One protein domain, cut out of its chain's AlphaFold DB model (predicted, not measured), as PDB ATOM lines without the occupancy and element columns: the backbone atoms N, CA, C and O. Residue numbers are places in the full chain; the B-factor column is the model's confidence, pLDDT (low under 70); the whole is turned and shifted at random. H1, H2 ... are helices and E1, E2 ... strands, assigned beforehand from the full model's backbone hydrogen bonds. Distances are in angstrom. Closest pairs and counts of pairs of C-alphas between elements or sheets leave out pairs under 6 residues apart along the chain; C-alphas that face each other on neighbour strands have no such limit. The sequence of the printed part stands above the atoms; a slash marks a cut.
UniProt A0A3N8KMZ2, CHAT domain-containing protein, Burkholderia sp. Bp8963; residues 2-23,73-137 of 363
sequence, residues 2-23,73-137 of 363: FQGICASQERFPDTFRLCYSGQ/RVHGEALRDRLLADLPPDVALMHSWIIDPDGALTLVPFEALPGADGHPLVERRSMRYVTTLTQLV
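Overview. This is residues 2 to 23 and 73 to 137 of the 363 residues of the protein "CHAT domain-containing protein" of Burkholderia sp. Bp8963 (UniProt A0A3N8KMZ2). A small parallel sheet of three strands, E1 E2 E3, stands between helix H1, off at one end of the longest axis, and the short helix H4, at the other end. H2 and H3 only graze the sheet, residues 2 to 15 run past E1 and fold back into it, and the long loop of residues 108 to 125 reaches out on the H1 side before E3. The printed part has 87 residues with four named helices and three named strands, in the order E1 H1 H2 E2 H3 E3 H4. The class is mixed, helices and strands, with 40 residues, under half, in named elements. The whole is compact, with a radius of gyration of the C-alphas of 12.6 A and spans of 37 by 29 by 20 A.

Arrangement. Start at residue 2 and you find no named element until E1, residues 16 to 20; residues 5 to 6 form a short antiparallel pairing with residues 19 to 20 of E1. Beside E1 look for E2, residues 96 to 100, its parallel neighbour at 24 degrees, with N 18 and O 98 3.1 A apart, within hydrogen-bond range. E3, residues 126 to 129, is parallel to E2 at 18 degrees, with N 99 and O 128 2.8 A apart, within hydrogen-bond range. E1 and E3 are the edge strands. H1, residues 73 to 84, is not on the sheet. H2, residues 89 to 93, only grazes the sheet with residues 90 to 93; its closest C-alphas to E1 are those of Val 91 and Phe 16, 6.2 A apart. H3, residues 103 to 107, only grazes it with residues 103 to 106. E2, H3 and E3 form a strand-helix-strand unit, two parallel neighbour strands with a helix between, and its crossover is right-handed. H4, residues 133 to 136, is not on the sheet, and no helix touches another. In H1 and H2 every O i to N i+4 pair is within hydrogen-bond range; H3 has 0 of 1, but 2 of 2 O i to N i+3 pairs, and H4 is too short for an O i to N i+4 pair.

Along the chain. Find C-alpha 16 at (-10.386, -7.385, 25.168); from there E1 runs 13.3 A to Tyr 20. After the cut, H1 begins at C-alpha 73, (-7.418, -22.275, 3.683), and is 15.5 A long. H2 is 6.5 A, E2 13.4 A, H3 8.2 A and E3 10.3 A. H4, 5.4 A long, ends at C-alpha 136, (-19.790, -0.568, 24.926).

Size, cuts and confidence. Look for the two C-alphas farthest apart at Val 74 and Val 137, 37.9 A. Residues 24 to 72 are not printed, and C-alphas 23 and 73 are 29.0 A apart across this cut. The link from H3 to E3 is long, with 18 residues. The mean pLDDT of the printed part is 70.7; residues 2 to 23, 73, 134 and 137 are under 70.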
ATOM      1  N   PHE A   2      -0.971  -1.235   5.066       24.94
ATOM      2  CA  PHE A   2      -1.730  -0.808   6.246       24.94
ATOM      3  C   PHE A   2      -0.749  -0.788   7.422       24.94
ATOM      4  O   PHE A   2      -0.083  -1.794   7.659       24.94
ATOM      5  N   GLN A   3      -0.589   0.354   8.087       26.09
ATOM      6  CA  GLN A   3       0.171   0.470   9.331       26.09
ATOM      7  C   GLN A   3      -0.785   0.856  10.463       26.09
ATOM      8  O   GLN A   3      -1.552   1.800  10.304       26.09
ATOM      9  N   GLY A   4      -0.674   0.151  11.595       27.55
ATOM     10  CA  GLY A   4      -1.201   0.573  12.896       27.55
ATOM     11  C   GLY A   4      -2.344  -0.282  13.449       27.55
ATOM     12  O   GLY A   4      -3.509  -0.017  13.175       27.55
ATOM     13  N   ILE A   5      -2.011  -1.262  14.296       30.09
ATOM     14  CA  ILE A   5      -2.947  -1.821  15.285       30.09
ATOM     15  C   ILE A   5      -2.811  -0.954  16.542       30.09
ATOM     16  O   ILE A   5      -1.729  -0.891  17.128       30.09
ATOM     17  N   CYS A   6      -3.884  -0.284  16.962       28.70
ATOM     18  CA  CYS A   6      -3.926   0.405  18.251       28.70
ATOM     19  C   CYS A   6      -4.602  -0.515  19.272       28.70
ATOM     20  O   CYS A   6      -5.827  -0.608  19.330       28.70
ATOM     21  N   ALA A   7      -3.799  -1.199  20.085       31.83
ATOM     22  CA  ALA A   7      -4.282  -1.929  21.252       31.83
ATOM     23  C   ALA A   7      -4.299  -0.982  22.465       31.83
ATOM     24  O   ALA A   7      -3.252  -0.486  22.876       31.83
ATOM     25  N   SER A   8      -5.475  -0.719  23.039       30.16
ATOM     26  CA  SER A   8      -5.608   0.020  24.303       30.16
ATOM     27  C   SER A   8      -6.248  -0.873  25.362       30.16
ATOM     28  O   SER A   8      -7.350  -1.387  25.160       30.16
ATOM     29  N   GLN A   9      -5.567  -1.041  26.492       30.83
ATOM     30  CA  GLN A   9      -6.021  -1.856  27.613       30.83
ATOM     31  C   GLN A   9      -6.836  -0.987  28.586       30.83
ATOM     32  O   GLN A   9      -6.268  -0.214  29.352       30.83
ATOM     33  N   GLU A  10      -8.161  -1.122  28.587       32.53
ATOM     34  CA  GLU A  10      -9.008  -0.647  29.690       32.53
ATOM     35  C   GLU A  10      -9.531  -1.869  30.452       32.53
ATOM     36  O   GLU A  10     -10.074  -2.799  29.856       32.53
ATOM     37  N   ARG A  11      -9.291  -1.919  31.771       28.38
ATOM     38  CA  ARG A  11      -9.586  -3.100  32.601       28.38
ATOM     39  C   ARG A  11     -11.089  -3.357  32.687       28.38
ATOM     40  O   ARG A  11     -11.774  -2.771  33.520       28.38
ATOM     41  N   PHE A  12     -11.552  -4.344  31.930       38.94
ATOM     42  CA  PHE A  12     -12.736  -5.135  32.246       38.94
ATOM     43  C   PHE A  12     -12.276  -6.591  32.416       38.94
ATOM     44  O   PHE A  12     -11.537  -7.063  31.554       38.94
ATOM     45  N   PRO A  13     -12.638  -7.297  33.506       33.81
ATOM     46  CA  PRO A  13     -11.926  -8.509  33.922       33.81
ATOM     47  C   PRO A  13     -11.872  -9.675  32.919       33.81
ATOM     48  O   PRO A  13     -11.041 -10.543  33.119       33.81
ATOM     49  N   ASP A  14     -12.664  -9.688  31.839       36.62
ATOM     50  CA  ASP A  14     -12.740 -10.824  30.899       36.62
ATOM     51  C   ASP A  14     -12.991 -10.399  29.434       36.62
ATOM     52  O   ASP A  14     -13.619 -11.118  28.653       36.62
ATOM     53  N   THR A  15     -12.613  -9.181  29.035       37.69
ATOM     54  CA  THR A  15     -12.950  -8.652  27.698       37.69
ATOM     55  C   THR A  15     -11.806  -7.834  27.125       37.69
ATOM     56  O   THR A  15     -11.303  -6.931  27.788       37.69
ATOM     57  N   PHE A  16     -11.424  -8.127  25.877       40.66
ATOM     58  CA  PHE A  16     -10.386  -7.385  25.168       40.66
ATOM     59  C   PHE A  16     -10.930  -6.671  23.927       40.66
ATOM     60  O   PHE A  16     -11.842  -7.165  23.257       40.66
ATOM     61  N   ARG A  17     -10.350  -5.503  23.632       44.41
ATOM     62  CA  ARG A  17     -10.760  -4.600  22.556       44.41
ATOM     63  C   ARG A  17      -9.686  -4.512  21.477       44.41
ATOM     64  O   ARG A  17      -8.539  -4.178  21.764       44.41
ATOM     65  N   LEU A  18     -10.086  -4.765  20.236       41.34
ATOM     66  CA  LEU A  18      -9.241  -4.625  19.055       41.34
ATOM     67  C   LEU A  18      -9.757  -3.490  18.171       41.34
ATOM     68  O   LEU A  18     -10.834  -3.607  17.593       41.34
ATOM     69  N   CYS A  19      -8.972  -2.414  18.075       35.69
ATOM     70  CA  CYS A  19      -9.205  -1.302  17.156       35.69
ATOM     71  C   CYS A  19      -8.218  -1.400  15.987       35.69
ATOM     72  O   CYS A  19      -7.002  -1.455  16.203       35.69
ATOM     73  N   TYR A  20      -8.722  -1.378  14.754       39.09
ATOM     74  CA  TYR A  20      -7.886  -1.306  13.557       39.09
ATOM     75  C   TYR A  20      -8.118   0.040  12.876       39.09
ATOM     76  O   TYR A  20      -9.241   0.328  12.492       39.09
ATOM     77  N   SER A  21      -7.086   0.874  12.732       32.34
ATOM     78  CA  SER A  21      -7.212   2.186  12.079       32.34
ATOM     79  C   SER A  21      -6.300   2.266  10.862       32.34
ATOM     80  O   SER A  21      -5.084   2.120  10.994       32.34
ATOM     81  N   GLY A  22      -6.853   2.533   9.680       29.88
ATOM     82  CA  GLY A  22      -6.057   2.797   8.481       29.88
ATOM     83  C   GLY A  22      -5.676   4.273   8.369       29.88
ATOM     84  O   GLY A  22      -6.420   5.050   7.783       29.88
ATOM     85  N   GLN A  23      -4.513   4.689   8.883       27.22
ATOM     86  CA  GLN A  23      -4.007   6.047   8.620       27.22
ATOM     87  C   GLN A  23      -3.427   6.139   7.189       27.22
ATOM     88  O   GLN A  23      -2.589   5.309   6.819       27.22
ATOM     89  N   ARG A  73      -8.195 -22.095   2.452       67.06
ATOM     90  CA  ARG A  73      -7.418 -22.275   3.683       67.06
ATOM     91  C   ARG A  73      -6.116 -21.471   3.663       67.06
ATOM     92  O   ARG A  73      -5.861 -20.739   4.605       67.06
ATOM     93  N   VAL A  74      -5.375 -21.503   2.554       74.62
ATOM     94  CA  VAL A  74      -4.121 -20.737   2.397       74.62
ATOM     95  C   VAL A  74      -4.357 -19.223   2.454       74.62
ATOM     96  O   VAL A  74      -3.623 -18.511   3.133       74.62
ATOM     97  N   HIS A  75      -5.390 -18.707   1.778       82.75
ATOM     98  CA  HIS A  75      -5.706 -17.275   1.844       82.75
ATOM     99  C   HIS A  75      -6.241 -16.861   3.221       82.75
ATOM    100  O   HIS A  75      -5.906 -15.779   3.696       82.75
ATOM    101  N   GLY A  76      -7.033 -17.718   3.875       83.56
ATOM    102  CA  GLY A  76      -7.514 -17.487   5.239       83.56
ATOM    103  C   GLY A  76      -6.380 -17.459   6.265       83.56
ATOM    104  O   GLY A  76      -6.354 -16.573   7.111       83.56
ATOM    105  N   GLU A  77      -5.414 -18.374   6.157       86.62
ATOM    106  CA  GLU A  77      -4.209 -18.407   7.000       86.62
ATOM    107  C   GLU A  77      -3.342 -17.157   6.775       86.62
ATOM    108  O   GLU A  77      -2.963 -16.494   7.736       86.62
ATOM    109  N   ALA A  78      -3.116 -16.752   5.520       87.62
ATOM    110  CA  ALA A  78      -2.354 -15.540   5.213       87.62
ATOM    111  C   ALA A  78      -3.035 -14.254   5.723       87.62
ATOM    112  O   ALA A  78      -2.360 -13.330   6.183       87.62
ATOM    113  N   LEU A  79      -4.370 -14.181   5.638       87.88
ATOM    114  CA  LEU A  79      -5.138 -13.055   6.168       87.88
ATOM    115  C   LEU A  79      -5.117 -13.040   7.702       87.88
ATOM    116  O   LEU A  79      -4.896 -11.984   8.288       87.88
ATOM    117  N   ARG A  80      -5.274 -14.203   8.345       88.44
ATOM    118  CA  ARG A  80      -5.099 -14.366   9.794       88.44
ATOM    119  C   ARG A  80      -3.732 -13.861  10.232       88.44
ATOM    120  O   ARG A  80      -3.672 -13.058  11.150       88.44
ATOM    121  N   ASP A  81      -2.656 -14.280   9.574       88.94
ATOM    122  CA  ASP A  81      -1.298 -13.875   9.958       88.94
ATOM    123  C   ASP A  81      -1.116 -12.360   9.826       88.94
ATOM    124  O   ASP A  81      -0.551 -11.714  10.699       88.94
ATOM    125  N   ARG A  82      -1.678 -11.759   8.775       89.44
ATOM    126  CA  ARG A  82      -1.661 -10.301   8.579       89.44
ATOM    127  C   ARG A  82      -2.441  -9.523   9.639       89.44
ATOM    128  O   ARG A  82      -2.079  -8.382   9.907       89.44
ATOM    129  N   LEU A  83      -3.530 -10.081  10.164       89.25
ATOM    130  CA  LEU A  83      -4.434  -9.375  11.076       89.25
ATOM    131  C   LEU A  83      -4.158  -9.676  12.549       89.25
ATOM    132  O   LEU A  83      -4.384  -8.813  13.392       89.25
ATOM    133  N   LEU A  84      -3.711 -10.894  12.859       88.06
ATOM    134  CA  LEU A  84      -3.723 -11.447  14.211       88.06
ATOM    135  C   LEU A  84      -2.335 -11.858  14.732       88.06
ATOM    136  O   LEU A  84      -2.236 -12.196  15.909       88.06
ATOM    137  N   ALA A  85      -1.275 -11.856  13.908       84.94
ATOM    138  CA  ALA A  85       0.052 -12.314  14.349       84.94
ATOM    139  C   ALA A  85       0.645 -11.454  15.474       84.94
ATOM    140  O   ALA A  85       1.291 -11.988  16.370       84.94
ATOM    141  N   ASP A  86       0.374 -10.148  15.450       85.94
ATOM    142  CA  ASP A  86       0.908  -9.187  16.421       85.94
ATOM    143  C   ASP A  86      -0.041  -8.952  17.611       85.94
ATOM    144  O   ASP A  86       0.114  -7.985  18.360       85.94
ATOM    145  N   LEU A  87      -1.049  -9.815  17.798       86.00
ATOM    146  CA  LEU A  87      -1.910  -9.733  18.974       86.00
ATOM    147  C   LEU A  87      -1.107 -10.022  20.244       86.00
ATOM    148  O   LEU A  87      -0.395 -11.029  20.299       86.00
ATOM    149  N   PRO A  88      -1.264  -9.206  21.301       87.88
ATOM    150  CA  PRO A  88      -0.639  -9.510  22.574       87.88
ATOM    151  C   PRO A  88      -1.084 -10.902  23.085       87.88
ATOM    152  O   PRO A  88      -2.247 -11.284  22.899       87.88
ATOM    153  N   PRO A  89      -0.185 -11.699  23.696       83.75
ATOM    154  CA  PRO A  89      -0.472 -13.096  24.036       83.75
ATOM    155  C   PRO A  89      -1.681 -13.282  24.958       83.75
ATOM    156  O   PRO A  89      -2.413 -14.261  24.836       83.75
ATOM    157  N   ASP A  90      -1.916 -12.336  25.864       86.31
ATOM    158  CA  ASP A  90      -3.082 -12.301  26.743       86.31
ATOM    159  C   ASP A  90      -4.390 -12.173  25.946       86.31
ATOM    160  O   ASP A  90      -5.335 -12.919  26.197       86.31
ATOM    161  N   VAL A  91      -4.421 -11.328  24.915       83.00
ATOM    162  CA  VAL A  91      -5.563 -11.158  23.991       83.00
ATOM    163  C   VAL A  91      -5.844 -12.426  23.212       83.00
ATOM    164  O   VAL A  91      -6.991 -12.869  23.099       83.00
ATOM    165  N   ALA A  92      -4.774 -13.025  22.695       81.00
ATOM    166  CA  ALA A  92      -4.841 -14.256  21.934       81.00
ATOM    167  C   ALA A  92      -5.394 -15.418  22.774       81.00
ATOM    168  O   ALA A  92      -5.857 -16.400  22.206       81.00
ATOM    169  N   LEU A  93      -5.425 -15.333  24.104       84.00
ATOM    170  CA  LEU A  93      -6.004 -16.361  24.974       84.00
ATOM    171  C   LEU A  93      -7.456 -16.070  25.396       84.00
ATOM    172  O   LEU A  93      -8.141 -16.984  25.846       84.00
ATOM    173  N   MET A  94      -7.967 -14.851  25.194       87.44
ATOM    174  CA  MET A  94      -9.318 -14.470  25.633       87.44
ATOM    175  C   MET A  94     -10.430 -15.161  24.837       87.44
ATOM    176  O   MET A  94     -10.448 -15.121  23.608       87.44
ATOM    177  N   HIS A  95     -11.423 -15.720  25.529       88.38
ATOM    178  CA  HIS A  95     -12.586 -16.341  24.883       88.38
ATOM    179  C   HIS A  95     -13.521 -15.312  24.219       88.38
ATOM    180  O   HIS A  95     -14.197 -15.632  23.243       88.38
ATOM    181  N   SER A  96     -13.584 -14.082  24.740       89.50
ATOM    182  CA  SER A  96     -14.488 -13.037  24.245       89.50
ATOM    183  C   SER A  96     -13.734 -11.895  23.580       89.50
ATOM    184  O   SER A  96     -12.890 -11.254  24.208       89.50
ATOM    185  N   TRP A  97     -14.038 -11.653  22.305       89.50
ATOM    186  CA  TRP A  97     -13.430 -10.599  21.498       89.50
ATOM    187  C   TRP A  97     -14.469  -9.555  21.109       89.50
ATOM    188  O   TRP A  97     -15.543  -9.897  20.610       89.50
ATOM    189  N   ILE A  98     -14.119  -8.282  21.296       88.62
ATOM    190  CA  ILE A  98     -14.844  -7.161  20.703       88.62
ATOM    191  C   ILE A  98     -13.986  -6.568  19.584       88.62
ATOM    192  O   ILE A  98     -12.859  -6.130  19.826       88.62
ATOM    193  N   ILE A  99     -14.529  -6.579  18.370       87.06
ATOM    194  CA  ILE A  99     -13.859  -6.163  17.140       87.06
ATOM    195  C   ILE A  99     -14.511  -4.871  16.650       87.06
ATOM    196  O   ILE A  99     -15.719  -4.840  16.434       87.06
ATOM    197  N   ASP A 100     -13.712  -3.828  16.463       86.88
ATOM    198  CA  ASP A 100     -14.110  -2.567  15.832       86.88
ATOM    199  C   ASP A 100     -13.409  -2.473  14.465       86.88
ATOM    200  O   ASP A 100     -12.255  -2.027  14.394       86.88
ATOM    201  N   PRO A 101     -14.000  -3.055  13.399       82.06
ATOM    202  CA  PRO A 101     -13.361  -3.111  12.097       82.06
ATOM    203  C   PRO A 101     -13.544  -1.791  11.342       82.06
ATOM    204  O   PRO A 101     -14.649  -1.267  11.237       82.06
ATOM    205  N   ASP A 102     -12.467  -1.306  10.730       76.50
ATOM    206  CA  ASP A 102     -12.500  -0.117   9.878       76.50
ATOM    207  C   ASP A 102     -12.460  -0.488   8.384       76.50
ATOM    208  O   ASP A 102     -11.816  -1.458   7.959       76.50
ATOM    209  N   GLY A 103     -13.160   0.301   7.569       76.69
ATOM    210  CA  GLY A 103     -13.208   0.184   6.114       76.69
ATOM    211  C   GLY A 103     -13.451  -1.245   5.621       76.69
ATOM    212  O   GLY A 103     -14.438  -1.894   5.973       76.69
ATOM    213  N   ALA A 104     -12.522  -1.749   4.803       76.50
ATOM    214  CA  ALA A 104     -12.611  -3.072   4.184       76.50
ATOM    215  C   ALA A 104     -12.596  -4.242   5.177       76.50
ATOM    216  O   ALA A 104     -13.035  -5.336   4.823       76.50
ATOM    217  N   LEU A 105     -12.136  -4.033   6.415       80.19
ATOM    218  CA  LEU A 105     -12.170  -5.077   7.441       80.19
ATOM    219  C   LEU A 105     -13.585  -5.389   7.914       80.19
ATOM    220  O   LEU A 105     -13.818  -6.483   8.414       80.19
ATOM    221  N   THR A 106     -14.538  -4.484   7.691       77.12
ATOM    222  CA  THR A 106     -15.960  -4.729   7.974       77.12
ATOM    223  C   THR A 106     -16.512  -5.900   7.155       77.12
ATOM    224  O   THR A 106     -17.481  -6.531   7.557       77.12
ATOM    225  N   LEU A 107     -15.883  -6.215   6.015       74.94
ATOM    226  CA  LEU A 107     -16.253  -7.339   5.150       74.94
ATOM    227  C   LEU A 107     -15.525  -8.641   5.507       74.94
ATOM    228  O   LEU A 107     -15.756  -9.667   4.866       74.94
ATOM    229  N   VAL A 108     -14.600  -8.612   6.469       82.44
ATOM    230  CA  VAL A 108     -13.844  -9.797   6.876       82.44
ATOM    231  C   VAL A 108     -14.656 -10.558   7.924       82.44
ATOM    232  O   VAL A 108     -14.882 -10.022   9.007       82.44
ATOM    233  N   PRO A 109     -15.050 -11.819   7.667       83.56
ATOM    234  CA  PRO A 109     -15.662 -12.661   8.685       83.56
ATOM    235  C   PRO A 109     -14.567 -13.190   9.619       83.56
ATOM    236  O   PRO A 109     -14.012 -14.271   9.393       83.56
ATOM    237  N   PHE A 110     -14.203 -12.420  10.650       88.31
ATOM    238  CA  PHE A 110     -13.152 -12.800  11.603       88.31
ATOM    239  C   PHE A 110     -13.456 -14.139  12.280       88.31
ATOM    240  O   PHE A 110     -12.544 -14.920  12.543       88.31
ATOM    241  N   GLU A 111     -14.733 -14.451  12.485       88.56
ATOM    242  CA  GLU A 111     -15.205 -15.709  13.054       88.56
ATOM    243  C   GLU A 111     -14.850 -16.932  12.185       88.56
ATOM    244  O   GLU A 111     -14.652 -18.033  12.704       88.56
ATOM    245  N   ALA A 112     -14.710 -16.736  10.870       89.25
ATOM    246  CA  ALA A 112     -14.371 -17.778   9.906       89.25
ATOM    247  C   ALA A 112     -12.863 -17.880   9.624       89.25
ATOM    248  O   ALA A 112     -12.438 -18.802   8.921       89.25
ATOM    249  N   LEU A 113     -12.045 -16.953  10.144       89.81
ATOM    250  CA  LEU A 113     -10.593 -17.061  10.025       89.81
ATOM    251  C   LEU A 113     -10.124 -18.350  10.716       89.81
ATOM    252  O   LEU A 113     -10.639 -18.698  11.780       89.81
ATOM    253  N   PRO A 114      -9.158 -19.078  10.135       88.69
ATOM    254  CA  PRO A 114      -8.606 -20.256  10.784       88.69
ATOM    255  C   PRO A 114      -7.828 -19.839  12.038       88.69
ATOM    256  O   PRO A 114      -7.105 -18.850  12.032       88.69
ATOM    257  N   GLY A 115      -7.940 -20.600  13.116       83.88
ATOM    258  CA  GLY A 115      -7.102 -20.506  14.301       83.88
ATOM    259  C   GLY A 115      -5.721 -21.114  14.066       83.88
ATOM    260  O   GLY A 115      -5.390 -21.574  12.968       83.88
ATOM    261  N   ALA A 116      -4.892 -21.130  15.112       78.69
ATOM    262  CA  ALA A 116      -3.583 -21.788  15.072       78.69
ATOM    263  C   ALA A 116      -3.698 -23.312  14.864       78.69
ATOM    264  O   ALA A 116      -2.834 -23.925  14.246       78.69
ATOM    265  N   ASP A 117      -4.796 -23.910  15.326       81.69
ATOM    266  CA  ASP A 117      -5.162 -25.314  15.114       81.69
ATOM    267  C   ASP A 117      -5.825 -25.567  13.745       81.69
ATOM    268  O   ASP A 117      -6.132 -26.705  13.394       81.69
ATOM    269  N   GLY A 118      -6.029 -24.516  12.943       82.12
ATOM    270  CA  GLY A 118      -6.641 -24.593  11.621       82.12
ATOM    271  C   GLY A 118      -8.165 -24.749  11.624       82.12
ATOM    272  O   GLY A 118      -8.732 -24.935  10.545       82.12
ATOM    273  N   HIS A 119      -8.804 -24.665  12.795       86.69
ATOM    274  CA  HIS A 119     -10.257 -24.605  12.966       86.69
ATOM    275  C   HIS A 119     -10.743 -23.151  12.955       86.69
ATOM    276  O   HIS A 119     -10.009 -22.286  13.423       86.69
ATOM    277  N   PRO A 120     -11.943 -22.831  12.445       89.50
ATOM    278  CA  PRO A 120     -12.496 -21.479  12.513       89.50
ATOM    279  C   PRO A 120     -12.490 -20.901  13.935       89.50
ATOM    280  O   PRO A 120     -12.826 -21.595  14.897       89.50
ATOM    281  N   LEU A 121     -12.152 -19.617  14.078       89.38
ATOM    282  CA  LEU A 121     -12.071 -18.966  15.390       89.38
ATOM    283  C   LEU A 121     -13.400 -18.995  16.168       89.38
ATOM    284  O   LEU A 121     -13.369 -19.026  17.400       89.38
ATOM    285  N   VAL A 122     -14.544 -19.041  15.475       89.25
ATOM    286  CA  VAL A 122     -15.881 -19.156  16.087       89.25
ATOM    287  C   VAL A 122     -16.053 -20.401  16.959       89.25
ATOM    288  O   VAL A 122     -16.847 -20.386  17.893       89.25
ATOM    289  N   GLU A 123     -15.301 -21.479  16.702       88.44
ATOM    290  CA  GLU A 123     -15.418 -22.725  17.474       88.44
ATOM    291  C   GLU A 123     -14.909 -22.576  18.913       88.44
ATOM    292  O   GLU A 123     -15.295 -23.343  19.794       88.44
ATOM    293  N   ARG A 124     -14.027 -21.601  19.165       86.19
ATOM    294  CA  ARG A 124     -13.370 -21.413  20.469       86.19
ATOM    295  C   ARG A 124     -13.584 -20.036  21.078       86.19
ATOM    296  O   ARG A 124     -13.128 -19.804  22.196       86.19
ATOM    297  N   ARG A 125     -14.187 -19.103  20.336       87.38
ATOM    298  CA  ARG A 125     -14.319 -17.708  20.753       87.38
ATOM    299  C   ARG A 125     -15.686 -17.154  20.418       87.38
ATOM    300  O   ARG A 125     -16.202 -17.336  19.320       87.38
ATOM    301  N   SER A 126     -16.219 -16.380  21.353       88.69
ATOM    302  CA  SER A 126     -17.344 -15.489  21.100       88.69
ATOM    303  C   SER A 126     -16.820 -14.166  20.550       88.69
ATOM    304  O   SER A 126     -15.968 -13.541  21.187       88.69
ATOM    305  N   MET A 127     -17.348 -13.719  19.413       87.50
ATOM    306  CA  MET A 127     -16.991 -12.434  18.817       87.50
ATOM    307  C   MET A 127     -18.202 -11.514  18.778       87.50
ATOM    308  O   MET A 127     -19.299 -11.925  18.402       87.50
ATOM    309  N   ARG A 128     -17.986 -10.259  19.155       84.94
ATOM    310  CA  ARG A 128     -18.932  -9.167  18.965       84.94
ATOM    311  C   ARG A 128     -18.249  -8.094  18.145       84.94
ATOM    312  O   ARG A 128     -17.121  -7.711  18.422       84.94
ATOM    313  N   TYR A 129     -18.965  -7.578  17.170       83.12
ATOM    314  CA  TYR A 129     -18.513  -6.449  16.380       83.12
ATOM    315  C   TYR A 129     -19.164  -5.175  16.911       83.12
ATOM    316  O   TYR A 129     -20.349  -5.203  17.246       83.12
ATOM    317  N   VAL A 130     -18.426  -4.080  16.951       81.94
ATOM    318  CA  VAL A 130     -18.937  -2.742  17.260       81.94
ATOM    319  C   VAL A 130     -18.518  -1.792  16.150       81.94
ATOM    320  O   VAL A 130     -17.525  -2.044  15.481       81.94
ATOM    321  N   THR A 131     -19.294  -0.738  15.934       74.69
ATOM    322  CA  THR A 131     -18.968   0.347  14.993       74.69
ATOM    323  C   THR A 131     -18.680   1.658  15.720       74.69
ATOM    324  O   THR A 131     -18.161   2.607  15.138       74.69
ATOM    325  N   THR A 132     -19.047   1.734  17.005       72.88
ATOM    326  CA  THR A 132     -18.864   2.908  17.861       72.88
ATOM    327  C   THR A 132     -18.675   2.500  19.322       72.88
ATOM    328  O   THR A 132     -19.163   1.467  19.785       72.88
ATOM    329  N   LEU A 133     -17.996   3.345  20.100       72.69
ATOM    330  CA  LEU A 133     -17.704   3.066  21.514       72.69
ATOM    331  C   LEU A 133     -18.901   3.240  22.434       72.69
ATOM    332  O   LEU A 133     -18.933   2.657  23.515       72.69
ATOM    333  N   THR A 134     -19.912   3.980  21.997       68.44
ATOM    334  CA  THR A 134     -21.198   4.089  22.689       68.44
ATOM    335  C   THR A 134     -21.875   2.729  22.842       68.44
ATOM    336  O   THR A 134     -22.524   2.495  23.853       68.44
ATOM    337  N   GLN A 135     -21.636   1.779  21.931       71.38
ATOM    338  CA  GLN A 135     -22.157   0.408  22.038       71.38
ATOM    339  C   GLN A 135     -21.506  -0.424  23.156       71.38
ATOM    340  O   GLN A 135     -21.992  -1.511  23.478       71.38
ATOM    341  N   LEU A 136     -20.407   0.053  23.750       74.31
ATOM    342  CA  LEU A 136     -19.790  -0.568  24.926       74.31
ATOM    343  C   LEU A 136     -20.464  -0.131  26.233       74.31
ATOM    344  O   LEU A 136     -20.304  -0.804  27.255       74.31
ATOM    345  N   VAL A 137     -21.213   0.977  26.209       69.38
ATOM    346  CA  VAL A 137     -21.917   1.507  27.378       69.38
ATOM    347  C   VAL A 137     -23.145   0.633  27.633       69.38
ATOM    348  O   VAL A 137     -24.052   0.525  26.814       69.38
TER     349      VAL A 137